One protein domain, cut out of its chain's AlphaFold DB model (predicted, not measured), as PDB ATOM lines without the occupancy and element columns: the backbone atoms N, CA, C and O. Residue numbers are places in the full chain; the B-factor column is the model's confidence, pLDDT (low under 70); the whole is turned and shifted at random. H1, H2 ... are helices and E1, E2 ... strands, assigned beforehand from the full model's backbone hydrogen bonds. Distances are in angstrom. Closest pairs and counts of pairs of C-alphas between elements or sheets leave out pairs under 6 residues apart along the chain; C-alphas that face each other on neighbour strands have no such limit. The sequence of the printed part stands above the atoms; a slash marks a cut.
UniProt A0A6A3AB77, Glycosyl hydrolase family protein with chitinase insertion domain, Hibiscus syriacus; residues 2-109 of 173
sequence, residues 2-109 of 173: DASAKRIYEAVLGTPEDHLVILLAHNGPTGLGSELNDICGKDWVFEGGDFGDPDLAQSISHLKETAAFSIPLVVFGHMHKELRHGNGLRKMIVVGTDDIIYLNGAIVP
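AT A GLANCE: This is residues 2 to 109 of the 173 residues of the protein "Glycosyl hydrolase family protein with chitinase insertion domain" of Hibiscus syriacus (UniProt A0A6A3AB77). What shape is this? There is little regular structure: a small sheet of four strands and two touching helices make one half, and loops within residues 25 to 53 and 77 to 92 reach out as the other. What builds it? The printed part has 108 residues, with H1 E1 H2 E2 E3 E4 along the chain, under half in named elements, class mixed. The mixed sheet runs E1 E2 E4 E3. It is compact, radius of gyration of the C-alphas 14.4 A, spanning 46 by 25 by 25 A.

IN THESE COORDINATES: Where are the strands? E1 is residues 22 to 24, E2 73 to 76, E3 93 to 95 and E4 101 to 104, ending at C-alpha (-35.848, -23.095, 2.534). And the helices? H2, residues 54 to 66, is 18.4 A long; H1, residues 3 to 13, is 15.5 A, from C-alpha (-37.606, -25.221, -21.849).

HOW THE PARTS SIT: How do strands pair? E2 is parallel to E1, N 75 and O 23 at 2.8 A, and to E4, N 74 and O 101 at 2.9 A, within hydrogen-bond range. E1, H2, E2 is a strand-helix-strand unit, parallel neighbours with a helix between, its crossover right-handed. E3 and E4 are an antiparallel hairpin, N 102 and O 94 at 2.8 A. And the helices? H2 only just is on the sheet, with 5 pairs of C-alphas within 10 A, and only grazes it. H1 touches H2, closest C-alphas Ala 5 and Asp 55, 4.4 A, the same way at a steep tilt of 36 degrees, only just past shallow. In H1 and H2 every O i to N i+4 pair is within range.

THE WHOLE: How large? The farthest C-alphas, Asp 18 and Phe 46, are 46.3 A apart. Which links are long? E1 to H2 and E2 to E3; the printed part has no cut, and no printed residue is under 70 in pLDDT.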
ATOM      1  N   ASP A   2     -37.722 -29.898 -20.379       82.00
ATOM      2  CA  ASP A   2     -38.573 -28.740 -20.681       82.00
ATOM      3  C   ASP A   2     -37.746 -27.460 -20.859       82.00
ATOM      4  O   ASP A   2     -36.563 -27.400 -20.509       82.00
ATOM      5  N   ALA A   3     -38.343 -26.421 -21.451       89.44
ATOM      6  CA  ALA A   3     -37.606 -25.221 -21.849       89.44
ATOM      7  C   ALA A   3     -36.965 -24.480 -20.659       89.44
ATOM      8  O   ALA A   3     -35.878 -23.924 -20.815       89.44
ATOM      9  N   SER A   4     -37.604 -24.465 -19.480       94.94
ATOM     10  CA  SER A   4     -37.017 -23.831 -18.293       94.94
ATOM     11  C   SER A   4     -35.921 -24.692 -17.675       94.94
ATOM     12  O   SER A   4     -34.812 -24.198 -17.480       94.94
ATOM     13  N   ALA A   5     -36.194 -25.984 -17.468       96.50
ATOM     14  CA  ALA A   5     -35.226 -26.953 -16.961       96.50
ATOM     15  C   ALA A   5     -33.931 -26.949 -17.789       96.50
ATOM     16  O   ALA A   5     -32.832 -26.869 -17.243       96.50
ATOM     17  N   LYS A   6     -34.059 -26.915 -19.123       95.75
ATOM     18  CA  LYS A   6     -32.917 -26.842 -20.039       95.75
ATOM     19  C   LYS A   6     -32.059 -25.592 -19.825       95.75
ATOM     20  O   LYS A   6     -30.839 -25.691 -19.868       95.75
ATOM     21  N   ARG A   7     -32.665 -24.428 -19.569       96.25
ATOM     22  CA  ARG A   7     -31.907 -23.189 -19.323       96.25
ATOM     23  C   ARG A   7     -31.137 -23.231 -18.008       96.25
ATOM     24  O   ARG A   7     -30.020 -22.730 -17.966       96.25
ATOM     25  N   ILE A   8     -31.718 -23.820 -16.959       95.81
ATOM     26  CA  ILE A   8     -31.026 -24.015 -15.676       95.81
ATOM     27  C   ILE A   8     -29.813 -24.921 -15.901       95.81
ATOM     28  O   ILE A   8     -28.695 -24.557 -15.545       95.81
ATOM     29  N   TYR A   9     -30.021 -26.050 -16.576       95.44
ATOM     30  CA  TYR A   9     -28.968 -26.998 -16.924       95.44
ATOM     31  C   TYR A   9     -27.822 -26.350 -17.721       95.44
ATOM     32  O   TYR A   9     -26.658 -26.469 -17.344       95.44
ATOM     33  N   GLU A  10     -28.138 -25.623 -18.796       94.75
ATOM     34  CA  GLU A  10     -27.138 -24.960 -19.643       94.75
ATOM     35  C   GLU A  10     -26.373 -23.860 -18.896       94.75
ATOM     36  O   GLU A  10     -25.165 -23.726 -19.086       94.75
ATOM     37  N   ALA A  11     -27.045 -23.101 -18.024       94.38
ATOM     38  CA  ALA A  11     -26.387 -22.091 -17.197       94.38
ATOM     39  C   ALA A  11     -25.359 -22.726 -16.253       94.38
ATOM     40  O   ALA A  11     -24.253 -22.214 -16.105       94.38
ATOM     41  N   VAL A  12     -25.713 -23.866 -15.660       93.75
ATOM     42  CA  VAL A  12     -24.841 -24.590 -14.738       93.75
ATOM     43  C   VAL A  12     -23.658 -25.225 -15.479       93.75
ATOM     44  O   VAL A  12     -22.530 -25.090 -15.015       93.75
ATOM     45  N   LEU A  13     -23.862 -25.807 -16.667       91.44
ATOM     46  CA  LEU A  13     -22.765 -26.310 -17.510       91.44
ATOM     47  C   LEU A  13     -21.790 -25.227 -17.989       91.44
ATOM     48  O   LEU A  13     -20.640 -25.534 -18.290       91.44
ATOM     49  N   GLY A  14     -22.240 -23.977 -18.088       90.69
ATOM     50  CA  GLY A  14     -21.375 -22.845 -18.417       90.69
ATOM     51  C   GLY A  14     -20.439 -22.421 -17.279       90.69
ATOM     52  O   GLY A  14     -19.641 -21.505 -17.473       90.69
ATOM     53  N   THR A  15     -20.543 -23.045 -16.100       90.94
ATOM     54  CA  THR A  15     -19.717 -22.718 -14.934       90.94
ATOM     55  C   THR A  15     -18.283 -23.222 -15.134       90.94
ATOM     56  O   THR A  15     -18.104 -24.376 -15.527       90.94
ATOM     57  N   PRO A  16     -17.246 -22.409 -14.861       89.88
ATOM     58  CA  PRO A  16     -15.866 -22.883 -14.932       89.88
ATOM     59  C   PRO A  16     -15.575 -23.964 -13.874       89.88
ATOM     60  O   PRO A  16     -16.131 -23.928 -12.780       89.88
ATOM     61  N   GLU A  17     -14.685 -24.907 -14.195       82.56
ATOM     62  CA  GLU A  17     -14.442 -26.132 -13.405       82.56
ATOM     63  C   GLU A  17     -13.974 -25.893 -11.958       82.56
ATOM     64  O   GLU A  17     -14.137 -26.760 -11.105       82.56
ATOM     65  N   ASP A  18     -13.397 -24.728 -11.667       86.31
ATOM     66  CA  ASP A  18     -12.872 -24.340 -10.355       86.31
ATOM     67  C   ASP A  18     -13.893 -23.617  -9.458       86.31
ATOM     68  O   ASP A  18     -13.565 -23.229  -8.334       86.31
ATOM     69  N   HIS A  19     -15.132 -23.440  -9.926       89.31
ATOM     70  CA  HIS A  19     -16.181 -22.759  -9.174       89.31
ATOM     71  C   HIS A  19     -17.185 -23.728  -8.550       89.31
ATOM     72  O   HIS A  19     -17.579 -24.740  -9.126       89.31
ATOM     73  N   LEU A  20     -17.668 -23.349  -7.368       90.69
ATOM     74  CA  LEU A  20     -18.768 -24.026  -6.698       90.69
ATOM     75  C   LEU A  20     -20.115 -23.566  -7.263       90.69
ATOM     76  O   LEU A  20     -20.362 -22.364  -7.378       90.69
ATOM     77  N   VAL A  21     -21.014 -24.510  -7.541       93.81
ATOM     78  CA  VAL A  21     -22.368 -24.206  -8.022       93.81
ATOM     79  C   VAL A  21     -23.370 -24.278  -6.874       93.81
ATOM     80  O   VAL A  21     -23.590 -25.336  -6.293       93.81
ATOM     81  N   ILE A  22     -24.039 -23.160  -6.594       96.19
ATOM     82  CA  ILE A  22     -25.191 -23.088  -5.686       96.19
ATOM     83  C   ILE A  22     -26.409 -22.686  -6.509       96.19
ATOM     84  O   ILE A  22     -26.351 -21.720  -7.274       96.19
ATOM     85  N   LEU A  23     -27.522 -23.399  -6.343       97.25
ATOM     86  CA  LEU A  23     -28.769 -23.057  -7.024       97.25
ATOM     87  C   LEU A  23     -29.646 -22.183  -6.130       97.25
ATOM     88  O   LEU A  23     -29.853 -22.490  -4.960       97.25
ATOM     89  N   LEU A  24     -30.186 -21.108  -6.703       97.81
ATOM     90  CA  LEU A  24     -31.144 -20.213  -6.057       97.81
ATOM     91  C   LEU A  24     -32.433 -20.195  -6.876       97.81
ATOM     92  O   LEU A  24     -32.408 -19.888  -8.068       97.81
ATOM     93  N   ALA A  25     -33.558 -20.495  -6.236       97.44
ATOM     94  CA  ALA A  25     -34.865 -20.533  -6.882       97.44
ATOM     95  C   ALA A  25     -35.953 -19.912  -5.997       97.44
ATOM     96  O   ALA A  25     -35.754 -19.660  -4.810       97.44
ATOM     97  N   HIS A  26     -37.125 -19.639  -6.573       97.38
ATOM     98  CA  HIS A  26     -38.268 -19.199  -5.770       97.38
ATOM     99  C   HIS A  26     -38.910 -20.375  -5.026       97.38
ATOM    100  O   HIS A  26     -39.078 -20.301  -3.812       97.38
ATOM    101  N   ASN A  27     -39.215 -21.455  -5.748       97.88
ATOM    102  CA  ASN A  27     -39.756 -22.700  -5.208       97.88
ATOM    103  C   ASN A  27     -38.648 -23.755  -5.112       97.88
ATOM    104  O   ASN A  27     -37.705 -23.736  -5.903       97.88
ATOM    105  N   GLY A  28     -38.773 -24.678  -4.159       98.12
ATOM    106  CA  GLY A  28     -37.925 -25.871  -4.112       98.12
ATOM    107  C   GLY A  28     -38.309 -26.875  -5.196       98.12
ATOM    108  O   GLY A  28     -39.366 -26.715  -5.800       98.12
ATOM    109  N   PRO A  29     -37.491 -27.902  -5.471       98.19
ATOM    110  CA  PRO A  29     -37.816 -28.913  -6.475       98.19
ATOM    111  C   PRO A  29     -38.980 -29.806  -6.024       98.19
ATOM    112  O   PRO A  29     -39.162 -30.047  -4.828       98.19
ATOM    113  N   THR A  30     -39.754 -30.324  -6.982       98.25
ATOM    114  CA  THR A  30     -40.701 -31.426  -6.726       98.25
ATOM    115  C   THR A  30     -39.960 -32.668  -6.215       98.25
ATOM    116  O   THR A  30     -38.793 -32.888  -6.537       98.25
ATOM    117  N   GLY A  31     -40.654 -33.512  -5.455       97.38
ATOM    118  CA  GLY A  31     -40.138 -34.736  -4.839       97.38
ATOM    119  C   GLY A  31     -39.845 -34.582  -3.346       97.38
ATOM    120  O   GLY A  31     -39.439 -35.549  -2.709       97.38
ATOM    121  N   LEU A  32     -40.061 -33.387  -2.786       97.75
ATOM    122  CA  LEU A  32     -39.773 -33.034  -1.393       97.75
ATOM    123  C   LEU A  32     -41.026 -32.547  -0.636       97.75
ATOM    124  O   LEU A  32     -40.912 -31.774   0.317       97.75
ATOM    125  N   GLY A  33     -42.225 -32.931  -1.088       97.38
ATOM    126  CA  GLY A  33     -43.508 -32.473  -0.544       97.38
ATOM    127  C   GLY A  33     -44.536 -33.579  -0.293       97.38
ATOM    128  O   GLY A  33     -45.713 -33.364  -0.573       97.38
ATOM    129  N   SER A  34     -44.120 -34.760   0.181       95.62
ATOM    130  CA  SER A  34     -45.035 -35.887   0.448       95.62
ATOM    131  C   SER A  34     -46.069 -35.597   1.539       95.62
ATOM    132  O   SER A  34     -47.237 -35.942   1.385       95.62
ATOM    133  N   GLU A  35     -45.647 -34.941   2.614       95.50
ATOM    134  CA  GLU A  35     -46.458 -34.569   3.771       95.50
ATOM    135  C   GLU A  35     -46.666 -33.050   3.819       95.50
ATOM    136  O   GLU A  35     -45.859 -32.288   3.281       95.50
ATOM    137  N   LEU A  36     -47.705 -32.566   4.520       95.00
ATOM    138  CA  LEU A  36     -48.006 -31.122   4.543       95.00
ATOM    139  C   LEU A  36     -46.847 -30.266   5.076       95.00
ATOM    140  O   LEU A  36     -46.680 -29.118   4.671       95.00
ATOM    141  N   ASN A  37     -46.085 -30.814   6.026       96.25
ATOM    142  CA  ASN A  37     -45.011 -30.110   6.716       96.25
ATOM    143  C   ASN A  37     -43.640 -30.365   6.086       96.25
ATOM    144  O   ASN A  37     -42.638 -29.859   6.597       96.25
ATOM    145  N   ASP A  38     -43.580 -31.127   4.994       97.75
ATOM    146  CA  ASP A  38     -42.354 -31.274   4.226       97.75
ATOM    147  C   ASP A  38     -41.951 -29.943   3.585       97.75
ATOM    148  O   ASP A  38     -42.754 -29.021   3.436       97.75
ATOM    149  N   ILE A  39     -40.683 -29.816   3.206       98.25
ATOM    150  CA  ILE A  39     -40.103 -28.546   2.758       98.25
ATOM    151  C   ILE A  39     -40.826 -27.955   1.529       98.25
ATOM    152  O   ILE A  39     -40.986 -26.736   1.461       98.25
ATOM    153  N   CYS A  40     -41.361 -28.806   0.640       98.38
ATOM    154  CA  CYS A  40     -42.201 -28.435  -0.509       98.38
ATOM    155  C   CYS A  40     -43.681 -28.852  -0.355       98.38
ATOM    156  O   CYS A  40     -44.442 -28.800  -1.319       98.38
ATOM    157  N   GLY A  41     -44.114 -29.273   0.839       97.69
ATOM    158  CA  GLY A  41     -45.469 -29.778   1.093       97.69
ATOM    159  C   GLY A  41     -46.554 -28.696   1.062       97.69
ATOM    160  O   GLY A  41     -46.475 -27.685   1.754       97.69
ATOM    161  N   LYS A  42     -47.607 -28.888   0.282       96.44
ATOM    162  CA  LYS A  42     -48.736 -27.958   0.187       96.44
ATOM    163  C   LYS A  42     -49.621 -28.050   1.434       96.44
ATOM    164  O   LYS A  42     -50.190 -29.099   1.711       96.44
ATOM    165  N   ASP A  43     -49.801 -26.936   2.143       94.81
ATOM    166  CA  ASP A  43     -50.491 -26.871   3.444       94.81
ATOM    167  C   ASP A  43     -51.772 -26.012   3.446       94.81
ATOM    168  O   ASP A  43     -52.417 -25.840   4.480       94.81
ATOM    169  N   TRP A  44     -52.171 -25.462   2.296       90.62
ATOM    170  CA  TRP A  44     -53.347 -24.583   2.176       90.62
ATOM    171  C   TRP A  44     -54.598 -25.239   1.584       90.62
ATOM    172  O   TRP A  44     -55.621 -24.559   1.463       90.62
ATOM    173  N   VAL A  45     -54.532 -26.524   1.224       89.44
ATOM    174  CA  VAL A  45     -55.676 -27.342   0.784       89.44
ATOM    175  C   VAL A  45     -55.651 -28.697   1.485       89.44
ATOM    176  O   VAL A  45     -54.581 -29.179   1.849       89.44
ATOM    177  N   PHE A  46     -56.823 -29.306   1.667       83.62
ATOM    178  CA  PHE A  46     -56.969 -30.537   2.445       83.62
ATOM    179  C   PHE A  46     -56.251 -31.731   1.809       83.62
ATOM    180  O   PHE A  46     -55.675 -32.545   2.520       83.62
ATOM    181  N   GLU A  47     -56.247 -31.819   0.478       87.81
ATOM    182  CA  GLU A  47     -55.606 -32.920  -0.244       87.81
ATOM    183  C   GLU A  47     -54.076 -32.902  -0.117       87.81
ATOM    184  O   GLU A  47     -53.431 -33.900  -0.428       87.81
ATOM    185  N   GLY A  48     -53.491 -31.774   0.303       92.25
ATOM    186  CA  GLY A  48     -52.045 -31.601   0.366       92.25
ATOM    187  C   GLY A  48     -51.358 -31.898  -0.972       92.25
ATOM    188  O   GLY A  48     -51.914 -31.650  -2.051       92.25
ATOM    189  N   GLY A  49     -50.131 -32.407  -0.896       95.88
ATOM    190  CA  GLY A  49     -49.313 -32.808  -2.040       95.88
ATOM    191  C   GLY A  49     -48.092 -31.920  -2.246       95.88
ATOM    192  O   GLY A  49     -47.836 -30.998  -1.478       95.88
ATOM    193  N   ASP A  50     -47.353 -32.188  -3.315       97.88
ATOM    194  CA  ASP A  50     -46.089 -31.516  -3.595       97.88
ATOM    195  C   ASP A  50     -46.310 -30.203  -4.366       97.88
ATOM    196  O   ASP A  50     -46.995 -30.186  -5.392       97.88
ATOM    197  N   PHE A  51     -45.762 -29.097  -3.855       97.69
ATOM    198  CA  PHE A  51     -45.774 -27.782  -4.506       97.69
ATOM    199  C   PHE A  51     -44.404 -27.382  -5.079       97.69
ATOM    200  O   PHE A  51     -44.173 -26.229  -5.442       97.69
ATOM    201  N   GLY A  52     -43.465 -28.318  -5.145       97.88
ATOM    202  CA  GLY A  52     -42.163 -28.083  -5.735       97.88
ATOM    203  C   GLY A  52     -42.228 -27.860  -7.247       97.88
ATOM    204  O   GLY A  52     -43.178 -28.255  -7.924       97.88
ATOM    205  N   ASP A  53     -41.181 -27.239  -7.771       98.12
ATOM    206  CA  ASP A  53     -40.953 -26.943  -9.177       98.12
ATOM    207  C   ASP A  53     -40.412 -28.187  -9.918       98.12
ATOM    208  O   ASP A  53     -39.300 -28.650  -9.612       98.12
ATOM    209  N   PRO A  54     -41.163 -28.740 -10.891       97.69
ATOM    210  CA  PRO A  54     -40.733 -29.915 -11.642       97.69
ATOM    211  C   PRO A  54     -39.579 -29.614 -12.607       97.69
ATOM    212  O   PRO A  54     -38.769 -30.506 -12.868       97.69
ATOM    213  N   ASP A  55     -39.448 -28.375 -13.097       97.94
ATOM    214  CA  ASP A  55     -38.357 -27.985 -13.992       97.94
ATOM    215  C   ASP A  55     -37.028 -27.937 -13.229       97.94
ATOM    216  O   ASP A  55     -35.999 -28.411 -13.722       97.94
ATOM    217  N   LEU A  56     -37.048 -27.414 -11.996       97.81
ATOM    218  CA  LEU A  56     -35.879 -27.423 -11.114       97.81
ATOM    219  C   LEU A  56     -35.468 -28.858 -10.760       97.81
ATOM    220  O   LEU A  56     -34.287 -29.197 -10.858       97.81
ATOM    221  N   ALA A  57     -36.436 -29.712 -10.407       97.38
ATOM    222  CA  ALA A  57     -36.186 -31.122 -10.107       97.38
ATOM    223  C   ALA A  57     -35.561 -31.856 -11.305       97.38
ATOM    224  O   ALA A  57     -34.547 -32.543 -11.160       97.38
ATOM    225  N   GLN A  58     -36.121 -31.662 -12.505       97.38
ATOM    226  CA  GLN A  58     -35.603 -32.255 -13.733       97.38
ATOM    227  C   GLN A  58     -34.175 -31.776 -14.036       97.38
ATOM    228  O   GLN A  58     -33.315 -32.592 -14.374       97.38
ATOM    229  N   SER A  59     -33.897 -30.476 -13.898       96.38
ATOM    230  CA  SER A  59     -32.554 -29.935 -14.127       96.38
ATOM    231  C   SER A  59     -31.531 -30.507 -13.144       96.38
ATOM    232  O   SER A  59     -30.454 -30.910 -13.573       96.38
ATOM    233  N   ILE A  60     -31.850 -30.564 -11.846       96.12
ATOM    234  CA  ILE A  60     -30.954 -31.135 -10.826       96.12
ATOM    235  C   ILE A  60     -30.683 -32.611 -11.129       96.12
ATOM    236  O   ILE A  60     -29.528 -33.028 -11.125       96.12
ATOM    237  N   SER A  61     -31.724 -33.386 -11.457       94.88
ATOM    238  CA  SER A  61     -31.578 -34.803 -11.807       94.88
ATOM    239  C   SER A  61     -30.602 -35.004 -12.966       94.88
ATOM    240  O   SER A  61     -29.697 -35.826 -12.872       94.88
ATOM    241  N   HIS A  62     -30.735 -34.223 -14.037       93.94
ATOM    242  CA  HIS A  62     -29.837 -34.337 -15.182       93.94
ATOM    243  C   HIS A  62     -28.419 -33.843 -14.896       93.94
ATOM    244  O   HIS A  62     -27.460 -34.438 -15.384       93.94
ATOM    245  N   LEU A  63     -28.256 -32.780 -14.103       93.81
ATOM    246  CA  LEU A  63     -26.932 -32.310 -13.689       93.81
ATOM    247  C   LEU A  63     -26.192 -33.384 -12.890       93.81
ATOM    248  O   LEU A  63     -25.029 -33.642 -13.169       93.81
ATOM    249  N   LYS A  64     -26.880 -34.089 -11.988       90.88
ATOM    250  CA  LYS A  64     -26.299 -35.212 -11.237       90.88
ATOM    251  C   LYS A  64     -25.798 -36.353 -12.127       90.88
ATOM    252  O   LYS A  64     -24.864 -37.050 -11.753       90.88
ATOM    253  N   GLU A  65     -26.430 -36.567 -13.277       89.62
ATOM    254  CA  GLU A  65     -26.056 -37.629 -14.219       89.62
ATOM    255  C   GLU A  65     -24.890 -37.242 -15.139       89.62
ATOM    256  O   GLU A  65     -24.216 -38.121 -15.673       89.62
ATOM    257  N   THR A  66     -24.677 -35.945 -15.377       88.38
ATOM    258  CA  THR A  66     -23.856 -35.466 -16.506       88.38
ATOM    259  C   THR A  66     -22.732 -34.514 -16.118       88.38
ATOM    260  O   THR A  66     -21.760 -34.399 -16.865       88.38
ATOM    261  N   ALA A  67     -22.845 -33.821 -14.986       82.69
ATOM    262  CA  ALA A  67     -21.861 -32.843 -14.553       82.69
ATOM    263  C   ALA A  67     -20.699 -33.512 -13.808       82.69
ATOM    264  O   ALA A  67     -20.879 -34.470 -13.060       82.69
ATOM    265  N   ALA A  68     -19.498 -32.963 -13.989       79.12
ATOM    266  CA  ALA A  68     -18.303 -33.377 -13.254       79.12
ATOM    267  C   ALA A  68     -18.161 -32.679 -11.884       79.12
ATOM    268  O   ALA A  68     -17.259 -33.014 -11.120       79.12
ATOM    269  N   PHE A  69     -19.029 -31.708 -11.579       79.88
ATOM    270  CA  PHE A  69     -19.027 -30.926 -10.339       79.88
ATOM    271  C   PHE A  69     -20.233 -31.261  -9.453       79.88
ATOM    272  O   PHE A  69     -21.270 -31.724  -9.931       79.88
ATOM    273  N   SER A  70     -20.102 -30.995  -8.153       84.25
ATOM    274  CA  SER A  70     -21.169 -31.172  -7.166       84.25
ATOM    275  C   SER A  70     -21.967 -29.883  -6.945       84.25
ATOM    276  O   SER A  70     -21.461 -28.771  -7.102       84.25
ATOM    277  N   ILE A  71     -23.235 -30.039  -6.561       93.69
ATOM    278  CA  ILE A  71     -24.124 -28.942  -6.159       93.69
ATOM    279  C   ILE A  71     -24.373 -29.114  -4.659       93.69
ATOM    280  O   ILE A  71     -25.293 -29.837  -4.289       93.69
ATOM    281  N   PRO A  72     -23.577 -28.512  -3.761       95.50
ATOM    282  CA  PRO A  72     -23.727 -28.754  -2.323       95.50
ATOM    283  C   PRO A  72     -25.013 -28.158  -1.740       95.50
ATOM    284  O   PRO A  72     -25.451 -28.564  -0.665       95.50
ATOM    285  N   LEU A  73     -25.601 -27.158  -2.407       98.00
ATOM    286  CA  LEU A  73     -26.680 -26.363  -1.840       98.00
ATOM    287  C   LEU A  73     -27.673 -25.885  -2.903       98.00
ATOM    288  O   LEU A  73     -27.305 -25.282  -3.915       98.00
ATOM    289  N   VAL A  74     -28.952 -26.091  -2.606       98.38
ATOM    290  CA  VAL A  74     -30.094 -25.524  -3.321       98.38
ATOM    291  C   VAL A  74     -30.899 -24.690  -2.330       98.38
ATOM    292  O   VAL A  74     -31.496 -25.224  -1.398       98.38
ATOM    293  N   VAL A  75     -30.919 -23.373  -2.530       98.56
ATOM    294  CA  VAL A  75     -31.660 -22.426  -1.692       98.56
ATOM    295  C   VAL A  75     -32.933 -21.993  -2.401       98.56
ATOM    296  O   VAL A  75     -32.910 -21.564  -3.556       98.56
ATOM    297  N   PHE A  76     -34.049 -22.049  -1.690       98.56
ATOM    298  CA  PHE A  76     -35.330 -21.570  -2.186       98.56
ATOM    299  C   PHE A  76     -36.171 -20.917  -1.094       98.56
ATOM    300  O   PHE A  76     -35.729 -20.738   0.042       98.56
ATOM    301  N   GLY A  77     -37.384 -20.503  -1.451       96.44
ATOM    302  CA  GLY A  77     -38.341 -19.906  -0.536       96.44
ATOM    303  C   GLY A  77     -39.765 -20.352  -0.843       96.44
ATOM    304  O   GLY A  77     -40.032 -21.543  -0.991       96.44
ATOM    305  N   HIS A  78     -40.674 -19.376  -0.924       96.81
ATOM    306  CA  HIS A  78     -42.114 -19.532  -1.159       96.81
ATOM    307  C   HIS A  78     -42.889 -20.246  -0.041       96.81
ATOM    308  O   HIS A  78     -43.859 -19.706   0.486       96.81
ATOM    309  N   MET A  79     -42.445 -21.432   0.362       96.69
ATOM    310  CA  MET A  79     -43.111 -22.274   1.348       96.69
ATOM    311  C   MET A  79     -42.803 -21.765   2.762       96.69
ATOM    312  O   MET A  79     -41.731 -22.024   3.296       96.69
ATOM    313  N   HIS A  80     -43.708 -21.003   3.376       96.44
ATOM    314  CA  HIS A  80     -43.434 -20.364   4.670       96.44
ATOM    315  C   HIS A  80     -43.188 -21.377   5.806       96.44
ATOM    316  O   HIS A  80     -43.774 -22.463   5.826       96.44
ATOM    317  N   LYS A  81     -42.337 -20.987   6.768       96.12
ATOM    318  CA  LYS A  81     -41.989 -21.784   7.961       96.12
ATOM    319  C   LYS A  81     -43.198 -22.170   8.813       96.12
ATOM    320  O   LYS A  81     -43.294 -23.310   9.256       96.12
ATOM    321  N   GLU A  82     -44.086 -21.222   9.088       96.06
ATOM    322  CA  GLU A  82     -45.325 -21.487   9.820       96.06
ATOM    323  C   GLU A  82     -46.368 -22.047   8.856       96.06
ATOM    324  O   GLU A  82     -46.652 -21.437   7.822       96.06
ATOM    325  N   LEU A  83     -46.932 -23.207   9.198       95.12
ATOM    326  CA  LEU A  83     -47.976 -23.821   8.391       95.12
ATOM    327  C   LEU A  83     -49.284 -23.048   8.534       95.12
ATOM    328  O   LEU A  83     -49.614 -22.493   9.591       95.12
ATOM    329  N   ARG A  84     -50.073 -23.045   7.462       90.94
ATOM    330  CA  ARG A  84     -51.368 -22.376   7.427       90.94
ATOM    331  C   ARG A  84     -52.269 -22.885   8.551       90.94
ATOM    332  O   ARG A  84     -52.218 -24.045   8.951       90.94
ATOM    333  N   HIS A  85     -53.111 -21.985   9.055       86.50
ATOM    334  CA  HIS A  85     -54.037 -22.242  10.162       86.50
ATOM    335  C   HIS A  85     -53.362 -22.602  11.499       86.50
ATOM    336  O   HIS A  85     -54.046 -23.045  12.413       86.50
ATOM    337  N   GLY A  86     -52.050 -22.363  11.641       83.88
ATOM    338  CA  GLY A  86     -51.326 -22.636  12.884       83.88
ATOM    339  C   GLY A  86     -51.051 -24.123  13.110       83.88
ATOM    340  O   GLY A  86     -50.854 -24.543  14.245       83.88
ATOM    341  N   ASN A  87     -51.019 -24.922  12.040       88.12
ATOM    342  CA  ASN A  87     -50.878 -26.380  12.098       88.12
ATOM    343  C   ASN A  87     -49.433 -26.868  12.340       88.12
ATOM    344  O   ASN A  87     -49.094 -28.001  12.006       88.12
ATOM    345  N   GLY A  88     -48.572 -26.029  12.921       94.44
ATOM    346  CA  GLY A  88     -47.185 -26.360  13.247       94.44
ATOM    347  C   GLY A  88     -46.158 -25.723  12.312       94.44
ATOM    348  O   GLY A  88     -46.411 -24.687  11.693       94.44
ATOM    349  N   LEU A  89     -44.971 -26.330  12.261       96.62
ATOM    350  CA  LEU A  89     -43.812 -25.816  11.531       96.62
ATOM    351  C   LEU A  89     -43.425 -26.738  10.375       96.62
ATOM    352  O   LEU A  89     -43.466 -27.965  10.487       96.62
ATOM    353  N   ARG A  90     -42.994 -26.114   9.284       97.25
ATOM    354  CA  ARG A  90     -42.420 -26.749   8.105       97.25
ATOM    355  C   ARG A  90     -40.977 -27.176   8.363       97.25
ATOM    356  O   ARG A  90     -40.218 -26.463   9.022       97.25
ATOM    357  N   LYS A  91     -40.569 -28.310   7.791       97.62
ATOM    358  CA  LYS A  91     -39.153 -28.678   7.668       97.62
ATOM    359  C   LYS A  91     -38.457 -27.633   6.797       97.62
ATOM    360  O   LYS A  91     -38.826 -27.457   5.644       97.62
ATOM    361  N   MET A  92     -37.459 -26.944   7.341       98.00
ATOM    362  CA  MET A  92     -36.751 -25.873   6.622       98.00
ATOM    363  C   MET A  92     -35.489 -26.358   5.904       98.00
ATOM    364  O   MET A  92     -34.893 -25.610   5.133       98.00
ATOM    365  N   ILE A  93     -35.101 -27.610   6.143       98.19
ATOM    366  CA  ILE A  93     -33.942 -28.244   5.529       98.19
ATOM    367  C   ILE A  93     -34.228 -29.714   5.219       98.19
ATOM    368  O   ILE A  93     -34.901 -30.399   5.993       98.19
ATOM    369  N   VAL A  94     -33.697 -30.190   4.096       98.06
ATOM    370  CA  VAL A  94     -33.583 -31.612   3.757       98.06
ATOM    371  C   VAL A  94     -32.172 -31.863   3.233       98.06
ATOM    372  O   VAL A  94     -31.696 -31.110   2.389       98.06
ATOM    373  N   VAL A  95     -31.511 -32.916   3.709       97.12
ATOM    374  CA  VAL A  95     -30.258 -33.409   3.121       97.12
ATOM    375  C   VAL A  95     -30.614 -34.596   2.236       97.12
ATOM    376  O   VAL A  95     -31.200 -35.570   2.717       97.12
ATOM    377  N   GLY A  96     -30.349 -34.479   0.937       94.00
ATOM    378  CA  GLY A  96     -30.592 -35.548  -0.023       94.00
ATOM    379  C   GLY A  96     -29.617 -36.711   0.160       94.00
ATOM    380  O   GLY A  96     -28.563 -36.577   0.773       94.00
ATOM    381  N   THR A  97     -29.945 -37.876  -0.403       90.31
ATOM    382  CA  THR A  97     -29.030 -39.039  -0.418       90.31
ATOM    383  C   THR A  97     -27.815 -38.837  -1.331       90.31
ATOM    384  O   THR A  97     -26.964 -39.709  -1.434       90.31
ATOM    385  N   ASP A  98     -27.806 -37.733  -2.066       88.00
ATOM    386  CA  ASP A  98     -26.760 -37.229  -2.949       88.00
ATOM    387  C   ASP A  98     -25.925 -36.119  -2.287       88.00
ATOM    388  O   ASP A  98     -25.204 -35.409  -2.983       88.00
ATOM    389  N   ASP A  99     -26.065 -35.945  -0.967       91.56
ATOM    390  CA  ASP A  99     -25.418 -34.916  -0.145       91.56
ATOM    391  C   ASP A  99     -25.763 -33.466  -0.537       91.56
ATOM    392  O   ASP A  99     -25.190 -32.516  -0.001       91.56
ATOM    393  N   ILE A 100     -26.753 -33.264  -1.417       95.88
ATOM    394  CA  ILE A 100     -27.285 -31.936  -1.724       95.88
ATOM    395  C   ILE A 100     -28.135 -31.471  -0.544       95.88
ATOM    396  O   ILE A 100     -29.099 -32.136  -0.147       95.88
ATOM    397  N   ILE A 101     -27.827 -30.290  -0.012       98.31
ATOM    398  CA  ILE A 101     -28.662 -29.656   1.003       98.31
ATOM    399  C   ILE A 101     -29.717 -28.780   0.328       98.31
ATOM    400  O   ILE A 101     -29.411 -27.840  -0.402       98.31
ATOM    401  N   TYR A 102     -30.981 -29.065   0.616       98.62
ATOM    402  CA  TYR A 102     -32.134 -28.270   0.217       98.62
ATOM    403  C   TYR A 102     -32.525 -27.363   1.376       98.62
ATOM    404  O   TYR A 102     -32.957 -27.846   2.424       98.62
ATOM    405  N   LEU A 103     -32.368 -26.053   1.194       98.75
ATOM    406  CA  LEU A 103     -32.600 -25.042   2.219       98.75
ATOM    407  C   LEU A 103     -33.747 -24.119   1.819       98.75
ATOM    408  O   LEU A 103     -33.681 -23.416   0.812       98.75
ATOM    409  N   ASN A 104     -34.765 -24.050   2.667       98.38
ATOM    410  CA  ASN A 104     -35.848 -23.095   2.534       98.38
ATOM    411  C   ASN A 104     -35.592 -21.885   3.445       98.38
ATOM    412  O   ASN A 104     -35.503 -22.019   4.661       98.38
ATOM    413  N   GLY A 105     -35.477 -20.693   2.860       96.88
ATOM    414  CA  GLY A 105     -35.245 -19.431   3.570       96.88
ATOM    415  C   GLY A 105     -36.512 -18.619   3.874       96.88
ATOM    416  O   GLY A 105     -36.412 -17.461   4.290       96.88
ATOM    417  N   ALA A 106     -37.712 -19.158   3.629       96.88
ATOM    418  CA  ALA A 106     -38.968 -18.411   3.736       96.88
ATOM    419  C   ALA A 106     -39.488 -18.292   5.183       96.88
ATOM    420  O   ALA A 106     -40.408 -18.992   5.614       96.88
ATOM    421  N   ILE A 107     -38.927 -17.339   5.932       95.81
ATOM    422  CA  ILE A 107     -39.393 -16.962   7.275       95.81
ATOM    423  C   ILE A 107     -40.295 -15.728   7.185       95.81
ATOM    424  O   ILE A 107     -39.852 -14.645   6.791       95.81
ATOM    425  N   VAL A 108     -41.559 -15.878   7.592       93.19
ATOM    426  CA  VAL A 108     -42.565 -14.807   7.586       93.19
ATOM    427  C   VAL A 108     -43.327 -14.806   8.920       93.19
ATOM    428  O   VAL A 108     -43.794 -15.866   9.322       93.19
ATOM    429  N   PRO A 109     -43.471 -13.652   9.602       93.81
ATOM    430  CA  PRO A 109     -42.871 -12.358   9.269       93.81
ATOM    431  C   PRO A 109     -41.357 -12.351   9.526       93.81
ATOM    432  O   PRO A 109     -40.891 -12.805  10.566       93.81
TER     433      PRO A 109